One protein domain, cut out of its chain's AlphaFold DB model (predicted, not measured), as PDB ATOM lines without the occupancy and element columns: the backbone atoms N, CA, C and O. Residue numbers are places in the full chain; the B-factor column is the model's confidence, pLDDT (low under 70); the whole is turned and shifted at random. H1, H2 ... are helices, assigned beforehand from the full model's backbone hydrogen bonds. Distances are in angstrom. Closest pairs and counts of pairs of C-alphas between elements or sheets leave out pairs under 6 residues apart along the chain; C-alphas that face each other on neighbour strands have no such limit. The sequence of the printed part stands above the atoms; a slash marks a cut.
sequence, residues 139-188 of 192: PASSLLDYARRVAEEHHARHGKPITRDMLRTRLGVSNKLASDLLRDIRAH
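Overview. This is residues 139 to 188 of the 192 residues of an uncharacterized protein of Acrocarpospora corrugata (UniProt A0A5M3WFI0). A long helix, H1, has two shorter helices, H2 and H3, packed crosswise on one side of it, each turned steeply to the other two. The link from H1 folds back along H1 to reach H2. The printed part has 50 residues with three named helices, in the order H1, H2, H3, and no named strand; the class is all helix. It is compact, with a radius of gyration of the C-alphas of 9.8 A and spans of 27 by 19 by 16 A.

Along the chain. H1, residues 139 to 158, begins at C-alpha 139 (-4.061, 20.534, 53.740) and is 28.2 A long. H2, residues 164 to 171, is 10.5 A long. H3, residues 175 to 187, is 18.4 A long and ends at C-alpha 187 (9.040, 33.867, 47.907).

Arrangement. H1 touches H2 with residues 147 to 151 alone, at a steep tilt of 64 degrees, opposite ways; their closest C-alphas, of Ala 147 and Leu 167, are 7.2 A apart. H1 touches H3, about perpendicular at 73 degrees, with closest C-alphas Leu 144 and Leu 181 at 6.4 A; residues 144 to 148 of H1 and 181 to 185 of H3 alone take part. H2 touches H3, about perpendicular at 76 degrees, with closest C-alphas Arg 168 and Ala 178 at 5.6 A. In H1, H2 and H3 every O i to N i+4 pair is within hydrogen-bond range.

Size, cuts and confidence. The two C-alphas farthest apart, of Pro 139 and Gly 159, are 29.0 A apart. The printed part has no cut, and both links are tight. Mean pLDDT of the printed part is 82.7; residues 139 to 140 are under 70.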
ATOM      1  N   PRO A 139      -3.486  20.444  55.083       62.94
ATOM      2  CA  PRO A 139      -4.061  20.534  53.740       62.94
ATOM      3  C   PRO A 139      -3.485  21.713  52.939       62.94
ATOM      4  O   PRO A 139      -3.399  21.642  51.717       62.94
ATOM      5  N   ALA A 140      -3.065  22.794  53.602       68.88
ATOM      6  CA  ALA A 140      -2.467  23.945  52.929       68.88
ATOM      7  C   ALA A 140      -1.028  23.654  52.465       68.88
ATOM      8  O   ALA A 140      -0.670  24.014  51.343       68.88
ATOM      9  N   SER A 141      -0.230  22.951  53.277       76.81
ATOM     10  CA  SER A 141       1.140  22.554  52.922       76.81
ATOM     11  C   SER A 141       1.174  21.531  51.783       76.81
ATOM     12  O   SER A 141       1.900  21.722  50.810       76.81
ATOM     13  N   SER A 142       0.314  20.510  51.820       81.25
ATOM     14  CA  SER A 142       0.220  19.521  50.734       81.25
ATOM     15  C   SER A 142      -0.214  20.133  49.392       81.25
ATOM     16  O   SER A 142       0.288  19.737  48.335       81.25
ATOM     17  N   LEU A 143      -1.093  21.144  49.411       84.31
ATOM     18  CA  LEU A 143      -1.463  21.910  48.216       84.31
ATOM     19  C   LEU A 143      -0.315  22.782  47.694       84.31
ATOM     20  O   LEU A 143      -0.143  22.878  46.479       84.31
ATOM     21  N   LEU A 144       0.475  23.391  48.583       85.06
ATOM     22  CA  LEU A 144       1.681  24.142  48.219       85.06
ATOM     23  C   LEU A 144       2.729  23.236  47.563       85.06
ATOM     24  O   LEU A 144       3.255  23.582  46.505       85.06
ATOM     25  N   ASP A 145       2.974  22.052  48.121       84.19
ATOM     26  CA  ASP A 145       3.933  21.085  47.573       84.19
ATOM     27  C   ASP A 145       3.492  20.537  46.211       84.19
ATOM     28  O   ASP A 145       4.309  20.320  45.311       84.19
ATOM     29  N   TYR A 146       2.186  20.332  46.022       82.50
ATOM     30  CA  TYR A 146       1.641  19.969  44.717       82.50
ATOM     31  C   TYR A 146       1.734  21.134  43.718       82.50
ATOM     32  O   TYR A 146       2.136  20.939  42.570       82.50
ATOM     33  N   ALA A 147       1.428  22.360  44.148       86.25
ATOM     34  CA  ALA A 147       1.528  23.554  43.312       86.25
ATOM     35  C   ALA A 147       2.972  23.834  42.855       86.25
ATOM     36  O   ALA A 147       3.169  24.212  41.698       86.25
ATOM     37  N   ARG A 148       3.972  23.585  43.713       84.94
ATOM     38  CA  ARG A 148       5.403  23.641  43.362       84.94
ATOM     39  C   ARG A 148       5.758  22.648  42.262       84.94
ATOM     40  O   ARG A 148       6.269  23.062  41.225       84.94
ATOM     41  N   ARG A 149       5.380  21.376  42.422       83.94
ATOM     42  CA  ARG A 149       5.612  20.343  41.397       83.94
ATOM     43  C   ARG A 149       4.999  20.711  40.046       83.94
ATOM     44  O   ARG A 149       5.641  20.562  39.011       83.94
ATOM     45  N   VAL A 150       3.779  21.248  40.044       84.75
ATOM     46  CA  VAL A 150       3.119  21.708  38.809       84.75
ATOM     47  C   VAL A 150       3.836  22.921  38.201       84.75
ATOM     48  O   VAL A 150       3.918  23.039  36.976       84.75
ATOM     49  N   ALA A 151       4.367  23.827  39.027       83.44
ATOM     50  CA  ALA A 151       5.134  24.982  38.566       83.44
ATOM     51  C   ALA A 151       6.460  24.569  37.906       83.44
ATOM     52  O   ALA A 151       6.774  25.072  36.825       83.44
ATOM     53  N   GLU A 152       7.191  23.633  38.509       84.00
ATOM     54  CA  GLU A 152       8.429  23.061  37.964       84.00
ATOM     55  C   GLU A 152       8.179  22.310  36.657       84.00
ATOM     56  O   GLU A 152       8.849  22.554  35.658       84.00
ATOM     57  N   GLU A 153       7.155  21.456  36.622       82.25
ATOM     58  CA  GLU A 153       6.776  20.705  35.425       82.25
ATOM     59  C   GLU A 153       6.398  21.646  34.265       82.25
ATOM     60  O   GLU A 153       6.771  21.421  33.109       82.25
ATOM     61  N   HIS A 154       5.686  22.739  34.561       82.00
ATOM     62  CA  HIS A 154       5.365  23.768  33.575       82.00
ATOM     63  C   HIS A 154       6.615  24.522  33.111       82.00
ATOM     64  O   HIS A 154       6.756  24.800  31.918       82.00
ATOM     65  N   HIS A 155       7.525  24.846  34.029       84.00
ATOM     66  CA  HIS A 155       8.779  25.507  33.694       84.00
ATOM     67  C   HIS A 155       9.649  24.623  32.793       84.00
ATOM     68  O   HIS A 155      10.118  25.092  31.761       84.00
ATOM     69  N   ALA A 156       9.762  23.330  33.105       82.75
ATOM     70  CA  ALA A 156      10.503  22.357  32.312       82.75
ATOM     71  C   ALA A 156       9.915  22.165  30.902       82.75
ATOM     72  O   ALA A 156      10.660  22.044  29.934       82.75
ATOM     73  N   ARG A 157       8.579  22.162  30.758       78.75
ATOM     74  CA  ARG A 157       7.920  21.961  29.453       78.75
ATOM     75  C   ARG A 157       7.819  23.213  28.589       78.75
ATOM     76  O   ARG A 157       7.873  23.110  27.368       78.75
ATOM     77  N   HIS A 158       7.605  24.378  29.196       83.50
ATOM     78  CA  HIS A 158       7.284  25.608  28.465       83.50
ATOM     79  C   HIS A 158       8.354  26.700  28.589       83.50
ATOM     80  O   HIS A 158       8.212  27.745  27.953       83.50
ATOM     81  N   GLY A 159       9.388  26.501  29.417       78.88
ATOM     82  CA  GLY A 159      10.469  27.468  29.664       78.88
ATOM     83  C   GLY A 159      10.005  28.779  30.306       78.88
ATOM     84  O   GLY A 159      10.761  29.741  30.399       78.88
ATOM     85  N   LYS A 160       8.734  28.852  30.716       75.81
ATOM     86  CA  LYS A 160       8.076  30.051  31.238       75.81
ATOM     87  C   LYS A 160       7.540  29.771  32.639       75.81
ATOM     88  O   LYS A 160       7.071  28.655  32.892       75.81
ATOM     89  N   PRO A 161       7.578  30.759  33.549       77.25
ATOM     90  CA  PRO A 161       6.973  30.606  34.865       77.25
ATOM     91  C   PRO A 161       5.466  30.351  34.729       77.25
ATOM     92  O   PRO A 161       4.811  30.901  33.837       77.25
ATOM     93  N   ILE A 162       4.914  29.517  35.611       81.94
ATOM     94  CA  ILE A 162       3.482  29.216  35.613       81.94
ATOM     95  C   ILE A 162       2.662  30.478  35.912       81.94
ATOM     96  O   ILE A 162       3.014  31.306  36.757       81.94
ATOM     97  N   THR A 163       1.554  30.644  35.194       84.19
ATOM     98  CA  THR A 163       0.617  31.752  35.396       84.19
ATOM     99  C   THR A 163      -0.478  31.379  36.393       84.19
ATOM    100  O   THR A 163      -0.888  30.222  36.490       84.19
ATOM    101  N   ARG A 164      -1.005  32.384  37.106       84.31
ATOM    102  CA  ARG A 164      -2.096  32.234  38.089       84.31
ATOM    103  C   ARG A 164      -3.290  31.464  37.520       84.31
ATOM    104  O   ARG A 164      -3.838  30.595  38.190       84.31
ATOM    105  N   ASP A 165      -3.700  31.775  36.291       83.44
ATOM    106  CA  ASP A 165      -4.862  31.139  35.661       83.44
ATOM    107  C   ASP A 165      -4.624  29.667  35.316       83.44
ATOM    108  O   ASP A 165      -5.553  28.862  35.402       83.44
ATOM    109  N   MET A 166      -3.380  29.298  35.012       82.62
ATOM    110  CA  MET A 166      -2.998  27.907  34.787       82.62
ATOM    111  C   MET A 166      -3.017  27.122  36.100       82.62
ATOM    112  O   MET A 166      -3.588  26.035  36.159       82.62
ATOM    113  N   LEU A 167      -2.474  27.715  37.169       84.50
ATOM    114  CA  LEU A 167      -2.482  27.132  38.510       84.50
ATOM    115  C   LEU A 167      -3.925  26.939  39.014       84.50
ATOM    116  O   LEU A 167      -4.290  25.859  39.468       84.50
ATOM    117  N   ARG A 168      -4.788  27.942  38.812       85.81
ATOM    118  CA  ARG A 168      -6.227  27.880  39.115       85.81
ATOM    119  C   ARG A 168      -6.932  26.740  38.379       85.81
ATOM    120  O   ARG A 168      -7.676  25.987  38.996       85.81
ATOM    121  N   THR A 169      -6.701  26.626  37.072       87.38
ATOM    122  CA  THR A 169      -7.333  25.603  36.223       87.38
ATOM    123  C   THR A 169      -6.862  24.192  36.589       87.38
ATOM    124  O   THR A 169      -7.666  23.269  36.601       87.38
ATOM    125  N   ARG A 170      -5.576  24.024  36.929       80.44
ATOM    126  CA  ARG A 170      -4.971  22.734  37.307       80.44
ATOM    127  C   ARG A 170      -5.388  22.252  38.697       80.44
ATOM    128  O   ARG A 170      -5.655  21.069  38.857       80.44
ATOM    129  N   LEU A 171      -5.421  23.149  39.686       85.69
ATOM    130  CA  LEU A 171      -5.738  22.811  41.081       85.69
ATOM    131  C   LEU A 171      -7.235  22.937  41.421       85.69
ATOM    132  O   LEU A 171      -7.649  22.496  42.486       85.69
ATOM    133  N   GLY A 172      -8.053  23.562  40.566       84.38
ATOM    134  CA  GLY A 172      -9.481  23.783  40.839       84.38
ATOM    135  C   GLY A 172      -9.751  24.749  42.002       84.38
ATOM    136  O   GLY A 172     -10.810  24.700  42.622       84.38
ATOM    137  N   VAL A 173      -8.788  25.616  42.324       85.38
ATOM    138  CA  VAL A 173      -8.832  26.502  43.500       85.38
ATOM    139  C   VAL A 173      -9.404  27.885  43.178       85.38
ATOM    140  O   VAL A 173      -9.569  28.267  42.020       85.38
ATOM    141  N   SER A 174      -9.709  28.675  44.209       83.81
ATOM    142  CA  SER A 174     -10.168  30.056  44.028       83.81
ATOM    143  C   SER A 174      -9.052  30.963  43.480       83.81
ATOM    144  O   SER A 174      -7.860  30.687  43.625       83.81
ATOM    145  N   ASN A 175      -9.431  32.083  42.852       84.50
ATOM    146  CA  ASN A 175      -8.476  33.057  42.299       84.50
ATOM    147  C   ASN A 175      -7.537  33.627  43.382       84.50
ATOM    148  O   ASN A 175      -6.333  33.763  43.159       84.50
ATOM    149  N   LYS A 176      -8.087  33.888  44.574       82.81
ATOM    150  CA  LYS A 176      -7.329  34.380  45.726       82.81
ATOM    151  C   LYS A 176      -6.284  33.360  46.179       82.81
ATOM    152  O   LYS A 176      -5.109  33.693  46.218       82.81
ATOM    153  N   LEU A 177      -6.689  32.103  46.363       84.81
ATOM    154  CA  LEU A 177      -5.780  31.039  46.789       84.81
ATOM    155  C   LEU A 177      -4.683  30.775  45.744       84.81
ATOM    156  O   LEU A 177      -3.521  30.661  46.099       84.81
ATOM    157  N   ALA A 178      -5.008  30.777  44.446       85.44
ATOM    158  CA  ALA A 178      -3.996  30.670  43.388       85.44
ATOM    159  C   ALA A 178      -2.990  31.837  43.392       85.44
ATOM    160  O   ALA A 178      -1.836  31.653  43.009       85.44
ATOM    161  N   SER A 179      -3.429  33.037  43.786       85.44
ATOM    162  CA  SER A 179      -2.554  34.209  43.908       85.44
ATOM    163  C   SER A 179      -1.618  34.082  45.105       85.44
ATOM    164  O   SER A 179      -0.433  34.379  44.969       85.44
ATOM    165  N   ASP A 180      -2.142  33.604  46.232       88.25
ATOM    166  CA  ASP A 180      -1.375  33.380  47.457       88.25
ATOM    167  C   ASP A 180      -0.333  32.264  47.240       88.25
ATOM    168  O   ASP A 180       0.856  32.507  47.418       88.25
ATOM    169  N   LEU A 181      -0.728  31.118  46.665       87.50
ATOM    170  CA  LEU A 181       0.200  30.034  46.295       87.50
ATOM    171  C   LEU A 181       1.319  30.512  45.358       87.50
ATOM    172  O   LEU A 181       2.482  30.154  45.518       87.50
ATOM    173  N   LEU A 182       0.984  31.324  44.352       86.56
ATOM    174  CA  LEU A 182       1.964  31.826  43.390       86.56
ATOM    175  C   LEU A 182       2.923  32.843  44.025       86.56
ATOM    176  O   LEU A 182       4.080  32.928  43.606       86.56
ATOM    177  N   ARG A 183       2.469  33.599  45.031       86.62
ATOM    178  CA  ARG A 183       3.335  34.459  45.843       86.62
ATOM    179  C   ARG A 183       4.276  33.614  46.704       86.62
ATOM    180  O   ARG A 183       5.473  33.886  46.683       86.62
ATOM    181  N   ASP A 184       3.774  32.571  47.355       86.44
ATOM    182  CA  ASP A 184       4.569  31.699  48.229       86.44
ATOM    183  C   ASP A 184       5.635  30.906  47.456       86.44
ATOM    184  O   ASP A 184       6.790  30.843  47.875       86.44
ATOM    185  N   ILE A 185       5.297  30.379  46.271       86.25
ATOM    186  CA  ILE A 185       6.255  29.692  45.381       86.25
ATOM    187  C   ILE A 185       7.375  30.640  44.928       86.25
ATOM    188  O   ILE A 185       8.521  30.224  44.784       86.25
ATOM    189  N   ARG A 186       7.069  31.925  44.704       84.12
ATOM    190  CA  ARG A 186       8.071  32.933  44.313       84.12
ATOM    191  C   ARG A 186       8.899  33.452  45.482       84.12
ATOM    192  O   ARG A 186      10.020  33.889  45.253       84.12
ATOM    193  N   ALA A 187       8.340  33.463  46.690       81.81
ATOM    194  CA  ALA A 187       9.040  33.867  47.907       81.81
ATOM    195  C   ALA A 187      10.037  32.795  48.373       81.81
ATOM    196  O   ALA A 187      11.069  33.128  48.949       81.81
ATOM    197  N   HIS A 188       9.751  31.527  48.068       70.69
ATOM    198  CA  HIS A 188      10.608  30.384  48.368       70.69
ATOM    199  C   HIS A 188      10.930  29.581  47.097       70.69
ATOM    200  O   HIS A 188      10.427  28.463  46.947       70.69
TER     201      HIS A 188